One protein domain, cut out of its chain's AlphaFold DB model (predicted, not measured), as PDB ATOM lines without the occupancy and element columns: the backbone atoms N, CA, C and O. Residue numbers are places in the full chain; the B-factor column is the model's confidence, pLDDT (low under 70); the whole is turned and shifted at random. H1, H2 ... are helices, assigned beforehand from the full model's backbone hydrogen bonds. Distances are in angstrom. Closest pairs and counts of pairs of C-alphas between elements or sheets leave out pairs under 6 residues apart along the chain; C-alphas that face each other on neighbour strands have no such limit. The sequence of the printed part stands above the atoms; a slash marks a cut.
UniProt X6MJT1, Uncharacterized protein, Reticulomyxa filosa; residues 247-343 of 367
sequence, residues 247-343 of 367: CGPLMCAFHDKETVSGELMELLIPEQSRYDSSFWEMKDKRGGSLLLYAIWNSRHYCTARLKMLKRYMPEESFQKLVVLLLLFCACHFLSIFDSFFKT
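AT A GLANCE: This is residues 247 to 343 of the 367 residues of an uncharacterized protein of Reticulomyxa filosa (UniProt X6MJT1). Look for a compact head of five short helices, from which one long helix, H6, sticks out as an arm with residues 326 to 343. In the head H1, H4 and H5 lie side by side, H4 touching both, while H2 is set steeply to them and short H3 lies near the first turns of H6. The 97 printed residues hold six named helices, H1 to H6 in chain order, and no named strand: all helix. The whole is only just compact, close to loose, with a radius of gyration of the C-alphas of 14.8 A, and spans 51 by 27 by 22 A.

HOW THE PARTS SIT: Start at H6, residues 315 to 343; with residues 318 to 325 alone it touches H4, residues 290 to 296, the hub, at a steep tilt of 45 degrees, closest at C-alphas 291 and 321, 6.6 A. H4 and H5, residues 302 to 312, form a helical hairpin at 10 degrees, with C-alphas 295 and 302 closest at 5.7 A. H1, residues 249 to 256, touches H4 the same way at 8 degrees, C-alphas 254 and 294 closest at 4.8 A. H2, residues 262 to 268, only just touches H1, with 3 pairs of C-alphas within 8 A, closest 250 and 268 at 5.9 A. H3, residues 277 to 280, is close to but not clearly touching H6, C-alphas 277 and 317 being closest at 6.1 A. Every O i to N i+4 pair is within hydrogen-bond range in H1, H2, H4, H5 and H6; H3 is too short for one.

IN THESE COORDINATES: Find C-alpha 315 at (220.742, 211.399, 218.004); from there H6 runs 41.9 A to C-alpha 343 at (229.245, 180.801, 190.706). H5 measures 15.9 A, H1 10.9 A, H2 10.0 A, H4 9.9 A and H3 5.2 A.

THE WHOLE: C-alphas 271 and 343 are the two farthest apart, at 51.8 A. The printed part has no cut, no link is long, and no printed residue is under 70 in pLDDT.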
ATOM      1  N   CYS A 247     221.821 215.448 195.733       75.31
ATOM      2  CA  CYS A 247     222.815 215.569 196.795       75.31
ATOM      3  C   CYS A 247     222.764 217.003 197.345       75.31
ATOM      4  O   CYS A 247     222.772 217.943 196.563       75.31
ATOM      5  N   GLY A 248     222.638 217.192 198.661       82.81
ATOM      6  CA  GLY A 248     222.616 218.525 199.285       82.81
ATOM      7  C   GLY A 248     224.020 219.017 199.673       82.81
ATOM      8  O   GLY A 248     224.910 218.183 199.843       82.81
ATOM      9  N   PRO A 249     224.249 220.338 199.857       81.88
ATOM     10  CA  PRO A 249     225.580 220.933 200.097       81.88
ATOM     11  C   PRO A 249     226.431 220.214 201.130       81.88
ATOM     12  O   PRO A 249     227.624 219.969 200.948       81.88
ATOM     13  N   LEU A 250     225.769 219.822 202.210       88.06
ATOM     14  CA  LEU A 250     226.364 219.094 203.307       88.06
ATOM     15  C   LEU A 250     226.839 217.695 202.884       88.06
ATOM     16  O   LEU A 250     227.930 217.285 203.260       88.06
ATOM     17  N   MET A 251     226.092 216.967 202.053       91.50
ATOM     18  CA  MET A 251     226.497 215.639 201.569       91.50
ATOM     19  C   MET A 251     227.779 215.697 200.744       91.50
ATOM     20  O   MET A 251     228.699 214.916 200.986       91.50
ATOM     21  N   CYS A 252     227.885 216.668 199.841       85.50
ATOM     22  CA  CYS A 252     229.109 216.895 199.084       85.50
ATOM     23  C   CYS A 252     230.280 217.276 199.994       85.50
ATOM     24  O   CYS A 252     231.397 216.805 199.780       85.50
ATOM     25  N   ALA A 253     230.033 218.057 201.058       86.56
ATOM     26  CA  ALA A 253     231.045 218.372 202.074       86.56
ATOM     27  C   ALA A 253     231.720 217.118 202.611       86.56
ATOM     28  O   ALA A 253     232.948 217.009 202.635       86.56
ATOM     29  N   PHE A 254     230.893 216.150 202.984       90.69
ATOM     30  CA  PHE A 254     231.345 214.867 203.486       90.69
ATOM     31  C   PHE A 254     231.954 213.978 202.388       90.69
ATOM     32  O   PHE A 254     232.911 213.253 202.675       90.69
ATOM     33  N   HIS A 255     231.475 214.070 201.143       87.81
ATOM     34  CA  HIS A 255     231.998 213.299 200.011       87.81
ATOM     35  C   HIS A 255     233.428 213.666 199.615       87.81
ATOM     36  O   HIS A 255     234.220 212.784 199.287       87.81
ATOM     37  N   ASP A 256     233.757 214.955 199.659       83.19
ATOM     38  CA  ASP A 256     234.988 215.470 199.060       83.19
ATOM     39  C   ASP A 256     236.074 215.802 200.073       83.19
ATOM     40  O   ASP A 256     237.269 215.657 199.784       83.19
ATOM     41  N   LYS A 257     235.691 216.291 201.257       81.56
ATOM     42  CA  LYS A 257     236.658 216.786 202.238       81.56
ATOM     43  C   LYS A 257     237.201 215.653 203.096       81.56
ATOM     44  O   LYS A 257     236.473 214.785 203.573       81.56
ATOM     45  N   GLU A 258     238.502 215.701 203.353       85.81
ATOM     46  CA  GLU A 258     239.142 214.828 204.345       85.81
ATOM     47  C   GLU A 258     238.532 215.048 205.729       85.81
ATOM     48  O   GLU A 258     238.127 214.101 206.399       85.81
ATOM     49  N   THR A 259     238.360 216.314 206.107       87.25
ATOM     50  CA  THR A 259     237.707 216.734 207.345       87.25
ATOM     51  C   THR A 259     236.673 217.813 207.060       87.25
ATOM     52  O   THR A 259     236.924 218.721 206.268       87.25
ATOM     53  N   VAL A 260     235.537 217.747 207.749       88.88
ATOM     54  CA  VAL A 260     234.509 218.795 207.755       88.88
ATOM     55  C   VAL A 260     234.672 219.561 209.067       88.88
ATOM     56  O   VAL A 260     234.695 218.930 210.125       88.88
ATOM     57  N   SER A 261     234.884 220.878 209.007       90.31
ATOM     58  CA  SER A 261     235.091 221.707 210.203       90.31
ATOM     59  C   SER A 261     233.759 222.122 210.833       90.31
ATOM     60  O   SER A 261     232.711 221.994 210.202       90.31
ATOM     61  N   GLY A 262     233.790 222.609 212.077       90.94
ATOM     62  CA  GLY A 262     232.582 223.094 212.748       90.94
ATOM     63  C   GLY A 262     231.995 224.321 212.052       90.94
ATOM     64  O   GLY A 262     230.799 224.364 211.813       90.94
ATOM     65  N   GLU A 263     232.839 225.264 211.628       85.62
ATOM     66  CA  GLU A 263     232.420 226.475 210.907       85.62
ATOM     67  C   GLU A 263     231.666 226.128 209.616       85.62
ATOM     68  O   GLU A 263     230.594 226.663 209.352       85.62
ATOM     69  N   LEU A 264     232.179 225.147 208.865       79.12
ATOM     70  CA  LEU A 264     231.532 224.645 207.658       79.12
ATOM     71  C   LEU A 264     230.182 223.970 207.962       79.12
ATOM     72  O   LEU A 264     229.252 224.092 207.170       79.12
ATOM     73  N   MET A 265     230.057 223.266 209.094       90.69
ATOM     74  CA  MET A 265     228.774 222.694 209.528       90.69
ATOM     75  C   MET A 265     227.764 223.795 209.863       90.69
ATOM     76  O   MET A 265     226.647 223.747 209.358       90.69
ATOM     77  N   GLU A 266     228.158 224.790 210.668       86.25
ATOM     78  CA  GLU A 266     227.297 225.927 211.035       86.25
ATOM     79  C   GLU A 266     226.795 226.686 209.803       86.25
ATOM     80  O   GLU A 266     225.659 227.149 209.788       86.25
ATOM     81  N   LEU A 267     227.625 226.796 208.763       78.50
ATOM     82  CA  LEU A 267     227.236 227.468 207.529       78.50
ATOM     83  C   LEU A 267     226.270 226.637 206.674       78.50
ATOM     84  O   LEU A 267     225.326 227.177 206.102       78.50
ATOM     85  N   LEU A 268     226.537 225.338 206.519       82.00
ATOM     86  CA  LEU A 268     225.804 224.490 205.572       82.00
ATOM     87  C   LEU A 268     224.478 223.952 206.115       82.00
ATOM     88  O   LEU A 268     223.688 223.416 205.335       82.00
ATOM     89  N   ILE A 269     224.237 224.049 207.423       86.69
ATOM     90  CA  ILE A 269     222.990 223.616 208.056       86.69
ATOM     91  C   ILE A 269     222.096 224.845 208.244       86.69
ATOM     92  O   ILE A 269     222.401 225.688 209.087       86.69
ATOM     93  N   PRO A 270     220.972 224.959 207.513       82.75
ATOM     94  CA  PRO A 270     220.014 226.025 207.763       82.75
ATOM     95  C   PRO A 270     219.510 225.958 209.205       82.75
ATOM     96  O   PRO A 270     219.175 224.876 209.693       82.75
ATOM     97  N   GLU A 271     219.411 227.106 209.873       83.31
ATOM     98  CA  GLU A 271     219.024 227.176 211.288       83.31
ATOM     99  C   GLU A 271     217.680 226.473 211.546       83.31
ATOM    100  O   GLU A 271     217.546 225.672 212.471       83.31
ATOM    101  N   GLN A 272     216.713 226.671 210.645       86.12
ATOM    102  CA  GLN A 272     215.397 226.031 210.683       86.12
ATOM    103  C   GLN A 272     215.425 224.504 210.493       86.12
ATOM    104  O   GLN A 272     214.465 223.827 210.849       86.12
ATOM    105  N   SER A 273     216.505 223.955 209.936       89.81
ATOM    106  CA  SER A 273     216.638 222.532 209.612       89.81
ATOM    107  C   SER A 273     217.421 221.744 210.664       89.81
ATOM    108  O   SER A 273     217.475 220.519 210.581       89.81
ATOM    109  N   ARG A 274     218.001 222.400 211.682       90.81
ATOM    110  CA  ARG A 274     218.827 221.728 212.707       90.81
ATOM    111  C   ARG A 274     218.104 220.593 213.427       90.81
ATOM    112  O   ARG A 274     218.722 219.573 213.720       90.81
ATOM    113  N   TYR A 275     216.806 220.746 213.669       92.50
ATOM    114  CA  TYR A 275     215.975 219.748 214.350       92.50
ATOM    115  C   TYR A 275     214.995 219.036 213.407       92.50
ATOM    116  O   TYR A 275     214.175 218.241 213.860       92.50
ATOM    117  N   ASP A 276     215.067 219.306 212.102       92.81
ATOM    118  CA  ASP A 276     214.195 218.687 211.109       92.81
ATOM    119  C   ASP A 276     214.766 217.330 210.678       92.81
ATOM    120  O   ASP A 276     215.772 217.246 209.969       92.81
ATOM    121  N   SER A 277     214.101 216.247 211.083       94.00
ATOM    122  CA  SER A 277     214.499 214.888 210.701       94.00
ATOM    123  C   SER A 277     214.536 214.689 209.184       94.00
ATOM    124  O   SER A 277     215.351 213.913 208.694       94.00
ATOM    125  N   SER A 278     213.685 215.386 208.418       92.44
ATOM    126  CA  SER A 278     213.618 215.222 206.962       92.44
ATOM    127  C   SER A 278     214.871 215.744 206.254       92.44
ATOM    128  O   SER A 278     215.323 215.128 205.290       92.44
ATOM    129  N   PHE A 279     215.486 216.808 206.782       91.94
ATOM    130  CA  PHE A 279     216.767 217.326 206.306       91.94
ATOM    131  C   PHE A 279     217.903 216.327 206.560       91.94
ATOM    132  O   PHE A 279     218.667 215.999 205.655       91.94
ATOM    133  N   TRP A 280     218.000 215.794 207.780       94.56
ATOM    134  CA  TRP A 280     219.084 214.880 208.161       94.56
ATOM    135  C   TRP A 280     218.977 213.500 207.516       94.56
ATOM    136  O   TRP A 280     219.992 212.862 207.229       94.56
ATOM    137  N   GLU A 281     217.751 213.048 207.272       92.75
ATOM    138  CA  GLU A 281     217.442 211.757 206.658       92.75
ATOM    139  C   GLU A 281     217.234 211.851 205.143       92.75
ATOM    140  O   GLU A 281     216.867 210.851 204.511       92.75
ATOM    141  N   MET A 282     217.485 213.025 204.550       91.19
ATOM    142  CA  MET A 282     217.384 213.213 203.110       91.19
ATOM    143  C   MET A 282     218.308 212.236 202.374       91.19
ATOM    144  O   MET A 282     219.379 211.843 202.856       91.19
ATOM    145  N   LYS A 283     217.878 211.836 201.180       92.38
ATOM    146  CA  LYS A 283     218.622 210.943 200.294       92.38
ATOM    147  C   LYS A 283     218.758 211.596 198.932       92.38
ATOM    148  O   LYS A 283     217.815 212.232 198.463       92.38
ATOM    149  N   ASP A 284     219.901 211.391 198.293       88.94
ATOM    150  CA  ASP A 284     220.051 211.739 196.883       88.94
ATOM    151  C   ASP A 284     219.196 210.820 195.985       88.94
ATOM    152  O   ASP A 284     218.578 209.850 196.447       88.94
ATOM    153  N   LYS A 285     219.173 211.077 194.672       87.62
ATOM    154  CA  LYS A 285     218.409 210.236 193.731       87.62
ATOM    155  C   LYS A 285     218.908 208.787 193.639       87.62
ATOM    156  O   LYS A 285     218.190 207.930 193.128       87.62
ATOM    157  N   ARG A 286     220.118 208.492 194.120       86.06
ATOM    158  CA  ARG A 286     220.697 207.138 194.196       86.06
ATOM    159  C   ARG A 286     220.400 206.456 195.537       86.06
ATOM    160  O   ARG A 286     220.820 205.320 195.742       86.06
ATOM    161  N   GLY A 287     219.681 207.123 196.442       89.81
ATOM    162  CA  GLY A 287     219.385 206.632 197.784       89.81
ATOM    163  C   GLY A 287     220.520 206.835 198.793       89.81
ATOM    164  O   GLY A 287     220.425 206.322 199.910       89.81
ATOM    165  N   GLY A 288     221.580 207.561 198.424       89.56
ATOM    166  CA  GLY A 288     222.708 207.882 199.288       89.56
ATOM    167  C   GLY A 288     222.314 208.880 200.371       89.56
ATOM    168  O   GLY A 288     221.825 209.969 200.076       89.56
ATOM    169  N   SER A 289     222.516 208.503 201.634       93.38
ATOM    170  CA  SER A 289     222.265 209.363 202.795       93.38
ATOM    171  C   SER A 289     223.515 210.139 203.201       93.38
ATOM    172  O   SER A 289     224.638 209.765 202.860       93.38
ATOM    173  N   LEU A 290     223.343 211.189 204.006       93.38
ATOM    174  CA  LEU A 290     224.461 211.980 204.524       93.38
ATOM    175  C   LEU A 290     225.474 211.128 205.312       93.38
ATOM    176  O   LEU A 290     226.685 211.308 205.176       93.38
ATOM    177  N   LEU A 291     224.983 210.142 206.074       93.25
ATOM    178  CA  LEU A 291     225.835 209.175 206.767       93.25
ATOM    179  C   LEU A 291     226.662 208.334 205.784       93.25
ATOM    180  O   LEU A 291     227.848 208.109 206.022       93.25
ATOM    181  N   LEU A 292     226.060 207.896 204.673       90.31
ATOM    182  CA  LEU A 292     226.784 207.152 203.644       90.31
ATOM    183  C   LEU A 292     227.910 208.007 203.055       90.31
ATOM    184  O   LEU A 292     229.033 207.526 202.951       90.31
ATOM    185  N   TYR A 293     227.652 209.280 202.751       89.50
ATOM    186  CA  TYR A 293     228.668 210.202 202.234       89.50
ATOM    187  C   TYR A 293     229.827 210.443 203.216       89.50
ATOM    188  O   TYR A 293     230.982 210.496 202.793       89.50
ATOM    189  N   ALA A 294     229.556 210.499 204.524       90.19
ATOM    190  CA  ALA A 294     230.602 210.622 205.545       90.19
ATOM    191  C   ALA A 294     231.551 209.409 205.593       90.19
ATOM    192  O   ALA A 294     232.735 209.558 205.925       90.19
ATOM    193  N   ILE A 295     231.040 208.226 205.243       88.50
ATOM    194  CA  ILE A 295     231.773 206.953 205.283       88.50
ATOM    195  C   ILE A 295     232.442 206.643 203.942       88.50
ATOM    196  O   ILE A 295     233.573 206.165 203.925       88.50
ATOM    197  N   TRP A 296     231.759 206.911 202.828       84.12
ATOM    198  CA  TRP A 296     232.154 206.459 201.491       84.12
ATOM    199  C   TRP A 296     233.278 207.288 200.861       84.12
ATOM    200  O   TRP A 296     233.887 206.875 199.876       84.12
ATOM    201  N   ASN A 297     233.596 208.447 201.427       79.75
ATOM    202  CA  ASN A 297     234.748 209.216 200.988       79.75
ATOM    203  C   ASN A 297     236.042 208.403 201.207       79.75
ATOM    204  O   ASN A 297     236.412 208.082 202.339       79.75
ATOM    205  N   SER A 298     236.718 208.080 200.099       71.88
ATOM    206  CA  SER A 298     237.887 207.191 200.023       71.88
ATOM    207  C   SER A 298     239.136 207.732 200.716       71.88
ATOM    208  O   SER A 298     240.119 207.006 200.877       71.88
ATOM    209  N   ARG A 299     239.117 209.000 201.127       75.19
ATOM    210  CA  ARG A 299     240.217 209.621 201.858       75.19
ATOM    211  C   ARG A 299     240.218 209.190 203.323       75.19
ATOM    212  O   ARG A 299     239.192 208.805 203.889       75.19
ATOM    213  N   HIS A 300     241.388 209.300 203.950       70.56
ATOM    214  CA  HIS A 300     241.573 209.059 205.381       70.56
ATOM    215  C   HIS A 300     240.645 209.968 206.227       70.56
ATOM    216  O   HIS A 300     240.086 210.934 205.717       70.56
ATOM    217  N   TYR A 301     240.470 209.657 207.519       83.94
ATOM    218  CA  TYR A 301     239.666 210.428 208.498       83.94
ATOM    219  C   TYR A 301     238.141 210.205 208.539       83.94
ATOM    220  O   TYR A 301     237.406 211.037 209.075       83.94
ATOM    221  N   CYS A 302     237.657 209.028 208.125       87.56
ATOM    222  CA  CYS A 302     236.255 208.621 208.329       87.56
ATOM    223  C   CYS A 302     235.766 208.849 209.780       87.56
ATOM    224  O   CYS A 302     234.711 209.440 210.000       87.56
ATOM    225  N   THR A 303     236.572 208.497 210.789       87.69
ATOM    226  CA  THR A 303     236.223 208.709 212.204       87.69
ATOM    227  C   THR A 303     236.024 210.185 212.562       87.69
ATOM    228  O   THR A 303     235.138 210.499 213.353       87.69
ATOM    229  N   ALA A 304     236.824 211.099 212.001       89.94
ATOM    230  CA  ALA A 304     236.691 212.531 212.276       89.94
ATOM    231  C   ALA A 304     235.402 213.090 211.658       89.94
ATOM    232  O   ALA A 304     234.658 213.798 212.335       89.94
ATOM    233  N   ARG A 305     235.093 212.692 210.416       92.12
ATOM    234  CA  ARG A 305     233.830 213.033 209.750       92.12
ATOM    235  C   ARG A 305     232.624 212.515 210.529       92.12
ATOM    236  O   ARG A 305     231.717 213.284 210.817       92.12
ATOM    237  N   LEU A 306     232.638 211.251 210.948       92.75
ATOM    238  CA  LEU A 306     231.547 210.674 211.739       92.75
ATOM    239  C   LEU A 306     231.357 211.380 213.085       92.75
ATOM    240  O   LEU A 306     230.221 211.634 213.478       92.75
ATOM    241  N   LYS A 307     232.447 211.740 213.776       94.19
ATOM    242  CA  LYS A 307     232.374 212.535 215.012       94.19
ATOM    243  C   LYS A 307     231.764 213.914 214.764       94.19
ATOM    244  O   LYS A 307     230.937 214.346 215.561       94.19
ATOM    245  N   MET A 308     232.151 214.579 213.675       96.19
ATOM    246  CA  MET A 308     231.587 215.880 213.315       96.19
ATOM    247  C   MET A 308     230.098 215.762 212.984       96.19
ATOM    248  O   MET A 308     229.293 216.503 213.532       96.19
ATOM    249  N   LEU A 309     229.714 214.780 212.167       95.25
ATOM    250  CA  LEU A 309     228.316 214.539 211.820       95.25
ATOM    251  C   LEU A 309     227.467 214.251 213.067       95.25
ATOM    252  O   LEU A 309     226.430 214.880 213.253       95.25
ATOM    253  N   LYS A 310     227.941 213.366 213.955       96.31
ATOM    254  CA  LYS A 310     227.257 213.024 215.210       96.31
ATOM    255  C   LYS A 310     227.087 214.227 216.145       96.31
ATOM    256  O   LYS A 310     226.120 214.281 216.891       96.31
ATOM    257  N   ARG A 311     228.017 215.185 216.128       97.12
ATOM    258  CA  ARG A 311     227.938 216.386 216.974       97.12
ATOM    259  C   ARG A 311     226.766 217.299 216.600       97.12
ATOM    260  O   ARG A 311     226.237 217.967 217.479       97.12
ATOM    261  N   TYR A 312     226.409 217.351 215.318       96.25
ATOM    262  CA  TYR A 312     225.414 218.284 214.782       96.25
ATOM    263  C   TYR A 312     224.055 217.641 214.491       96.25
ATOM    264  O   TYR A 312     223.033 218.316 214.565       96.25
ATOM    265  N   MET A 313     224.039 216.354 214.144       96.62
ATOM    266  CA  MET A 313     222.819 215.620 213.816       96.62
ATOM    267  C   MET A 313     222.083 215.181 215.096       96.62
ATOM    268  O   MET A 313     222.731 214.644 215.996       96.62
ATOM    269  N   PRO A 314     220.744 215.318 215.176       97.06
ATOM    270  CA  PRO A 314     219.954 214.750 216.266       97.06
ATOM    271  C   PRO A 314     220.211 213.245 216.444       97.06
ATOM    272  O   PRO A 314     220.253 212.497 215.464       97.06
ATOM    273  N   GLU A 315     220.355 212.790 217.696       96.69
ATOM    274  CA  GLU A 315     220.742 211.399 218.004       96.69
ATOM    275  C   GLU A 315     219.755 210.383 217.404       96.69
ATOM    276  O   GLU A 315     220.184 209.357 216.882       96.69
ATOM    277  N   GLU A 316     218.452 210.680 217.391       95.50
ATOM    278  CA  GLU A 316     217.430 209.801 216.803       95.50
ATOM    279  C   GLU A 316     217.641 209.582 215.294       95.50
ATOM    280  O   GLU A 316     217.687 208.435 214.837       95.50
ATOM    281  N   SER A 317     217.848 210.657 214.522       95.38
ATOM    282  CA  SER A 317     218.141 210.564 213.084       95.38
ATOM    283  C   SER A 317     219.476 209.861 212.827       95.38
ATOM    284  O   SER A 317     219.571 209.035 211.915       95.38
ATOM    285  N   PHE A 318     220.491 210.109 213.662       95.00
ATOM    286  CA  PHE A 318     221.783 209.431 213.547       95.00
ATOM    287  C   PHE A 318     221.651 207.915 213.758       95.00
ATOM    288  O   PHE A 318     222.097 207.135 212.914       95.00
ATOM    289  N   GLN A 319     220.986 207.481 214.835       93.69
ATOM    290  CA  GLN A 319     220.752 206.060 215.124       93.69
ATOM    291  C   GLN A 319     219.944 205.379 214.017       93.69
ATOM    292  O   GLN A 319     220.295 204.285 213.566       93.69
ATOM    293  N   LYS A 320     218.902 206.045 213.509       92.81
ATOM    294  CA  LYS A 320     218.091 205.532 212.401       92.81
ATOM    295  C   LYS A 320     218.926 205.307 211.138       92.81
ATOM    296  O   LYS A 320     218.821 204.247 210.517       92.81
ATOM    297  N   LEU A 321     219.790 206.258 210.773       89.75
ATOM    298  CA  LEU A 321     220.689 206.112 209.626       89.75
ATOM    299  C   LEU A 321     221.720 204.992 209.830       89.75
ATOM    300  O   LEU A 321     222.012 204.272 208.875       89.75
ATOM    301  N   VAL A 322     222.233 204.800 211.050       89.88
ATOM    302  CA  VAL A 322     223.145 203.688 211.382       89.88
ATOM    303  C   VAL A 322     222.455 202.338 211.196       89.88
ATOM    304  O   VAL A 322     223.017 201.456 210.545       89.88
ATOM    305  N   VAL A 323     221.226 202.171 211.695       91.06
ATOM    306  CA  VAL A 323     220.451 200.931 211.505       91.06
ATOM    307  C   VAL A 323     220.212 200.661 210.017       91.06
ATOM    308  O   VAL A 323     220.435 199.543 209.552       91.06
ATOM    309  N   LEU A 324     219.823 201.682 209.246       84.75
ATOM    310  CA  LEU A 324     219.624 201.554 207.799       84.75
ATOM    311  C   LEU A 324     220.912 201.171 207.061       84.75
ATOM    312  O   LEU A 324     220.867 200.344 206.150       84.75
ATOM    313  N   LEU A 325     222.056 201.732 207.459       83.62
ATOM    314  CA  LEU A 325     223.356 201.381 206.894       83.62
ATOM    315  C   LEU A 325     223.732 199.926 207.209       83.62
ATOM    316  O   LEU A 325     224.173 199.211 206.314       83.62
ATOM    317  N   LEU A 326     223.524 199.468 208.447       81.62
ATOM    318  CA  LEU A 326     223.786 198.079 208.838       81.62
ATOM    319  C   LEU A 326     222.913 197.097 208.050       81.62
ATOM    320  O   LEU A 326     223.418 196.084 207.566       81.62
ATOM    321  N   LEU A 327     221.630 197.420 207.861       83.88
ATOM    322  CA  LEU A 327     220.726 196.635 207.018       83.88
ATOM    323  C   LEU A 327     221.188 196.623 205.556       83.88
ATOM    324  O   LEU A 327     221.220 195.562 204.936       83.88
ATOM    325  N   PHE A 328     221.605 197.770 205.012       79.81
ATOM    326  CA  PHE A 328     222.157 197.855 203.657       79.81
ATOM    327  C   PHE A 328     223.414 196.985 203.502       79.81
ATOM    328  O   PHE A 328     223.506 196.203 202.554       79.81
ATOM    329  N   CYS A 329     224.348 197.052 204.454       76.44
ATOM    330  CA  CYS A 329     225.547 196.217 204.473       76.44
ATOM    331  C   CYS A 329     225.212 194.723 204.582       76.44
ATOM    332  O   CYS A 329     225.799 193.923 203.856       76.44
ATOM    333  N   ALA A 330     224.253 194.341 205.433       81.19
ATOM    334  CA  ALA A 330     223.806 192.956 205.563       81.19
ATOM    335  C   ALA A 330     223.189 192.434 204.255       81.19
ATOM    336  O   ALA A 330     223.568 191.364 203.778       81.19
ATOM    337  N   CYS A 331     222.311 193.213 203.618       81.62
ATOM    338  CA  CYS A 331     221.720 192.873 202.322       81.62
ATOM    339  C   CYS A 331     222.779 192.753 201.217       81.62
ATOM    340  O   CYS A 331     222.762 191.794 200.441       81.62
ATOM    341  N   HIS A 332     223.729 193.690 201.154       75.75
ATOM    342  CA  HIS A 332     224.810 193.649 200.171       75.75
ATOM    343  C   HIS A 332     225.738 192.446 200.402       75.75
ATOM    344  O   HIS A 332     226.153 191.794 199.442       75.75
ATOM    345  N   PHE A 333     226.036 192.113 201.660       79.56
ATOM    346  CA  PHE A 333     226.812 190.928 202.016       79.56
ATOM    347  C   PHE A 333     226.095 189.641 201.594       79.56
ATOM    348  O   PHE A 333     226.700 188.804 200.925       79.56
ATOM    349  N   LEU A 334     224.798 189.510 201.896       85.75
ATOM    350  CA  LEU A 334     223.983 188.365 201.475       85.75
ATOM    351  C   LEU A 334     223.913 188.232 199.945       85.75
ATOM    352  O   LEU A 334     223.992 187.118 199.435       85.75
ATOM    353  N   SER A 335     223.835 189.345 199.210       80.88
ATOM    354  CA  SER A 335     223.848 189.357 197.739       80.88
ATOM    355  C   SER A 335     225.189 188.894 197.153       80.88
ATOM    356  O   SER A 335     225.221 188.045 196.258       80.88
ATOM    357  N   ILE A 336     226.316 189.386 197.693       78.50
ATOM    358  CA  ILE A 336     227.653 188.901 197.313       78.50
ATOM    359  C   ILE A 336     227.762 187.401 197.602       78.50
ATOM    360  O   ILE A 336     228.242 186.646 196.755       78.50
ATOM    361  N   PHE A 337     227.304 186.970 198.779       82.88
ATOM    362  CA  PHE A 337     227.355 185.576 199.199       82.88
ATOM    363  C   PHE A 337     226.531 184.693 198.255       82.88
ATOM    364  O   PHE A 337     227.063 183.740 197.697       82.88
ATOM    365  N   ASP A 338     225.280 185.047 197.957       86.06
ATOM    366  CA  ASP A 338     224.445 184.319 196.993       86.06
ATOM    367  C   ASP A 338     225.105 184.227 195.601       86.06
ATOM    368  O   ASP A 338     225.174 183.148 195.004       86.06
ATOM    369  N   SER A 339     225.693 185.323 195.111       81.94
ATOM    370  CA  SER A 339     226.425 185.340 193.835       81.94
ATOM    371  C   SER A 339     227.662 184.424 193.854       81.94
ATOM    372  O   SER A 339     227.922 183.677 192.900       81.94
ATOM    373  N   PHE A 340     228.395 184.393 194.970       81.38
ATOM    374  CA  PHE A 340     229.526 183.490 195.191       81.38
ATOM    375  C   PHE A 340     229.099 182.009 195.242       81.38
ATOM    376  O   PHE A 340     229.759 181.137 194.670       81.38
ATOM    377  N   PHE A 341     227.960 181.685 195.858       81.06
ATOM    378  CA  PHE A 341     227.441 180.311 195.868       81.06
ATOM    379  C   PHE A 341     226.919 179.873 194.497       81.06
ATOM    380  O   PHE A 341     227.164 178.734 194.078       81.06
ATOM    381  N   LYS A 342     226.261 180.770 193.755       83.50
ATOM    382  CA  LYS A 342     225.793 180.514 192.382       83.50
ATOM    383  C   LYS A 342     226.944 180.277 191.404       83.50
ATOM    384  O   LYS A 342     226.848 179.409 190.534       83.50
ATOM    385  N   THR A 343     228.045 181.010 191.537       81.75
ATOM    386  CA  THR A 343     229.245 180.801 190.706       81.75
ATOM    387  C   THR A 343     229.934 179.476 191.036       81.75
ATOM    388  O   THR A 343     230.216 178.695 190.124       81.75
TER     389      THR A 343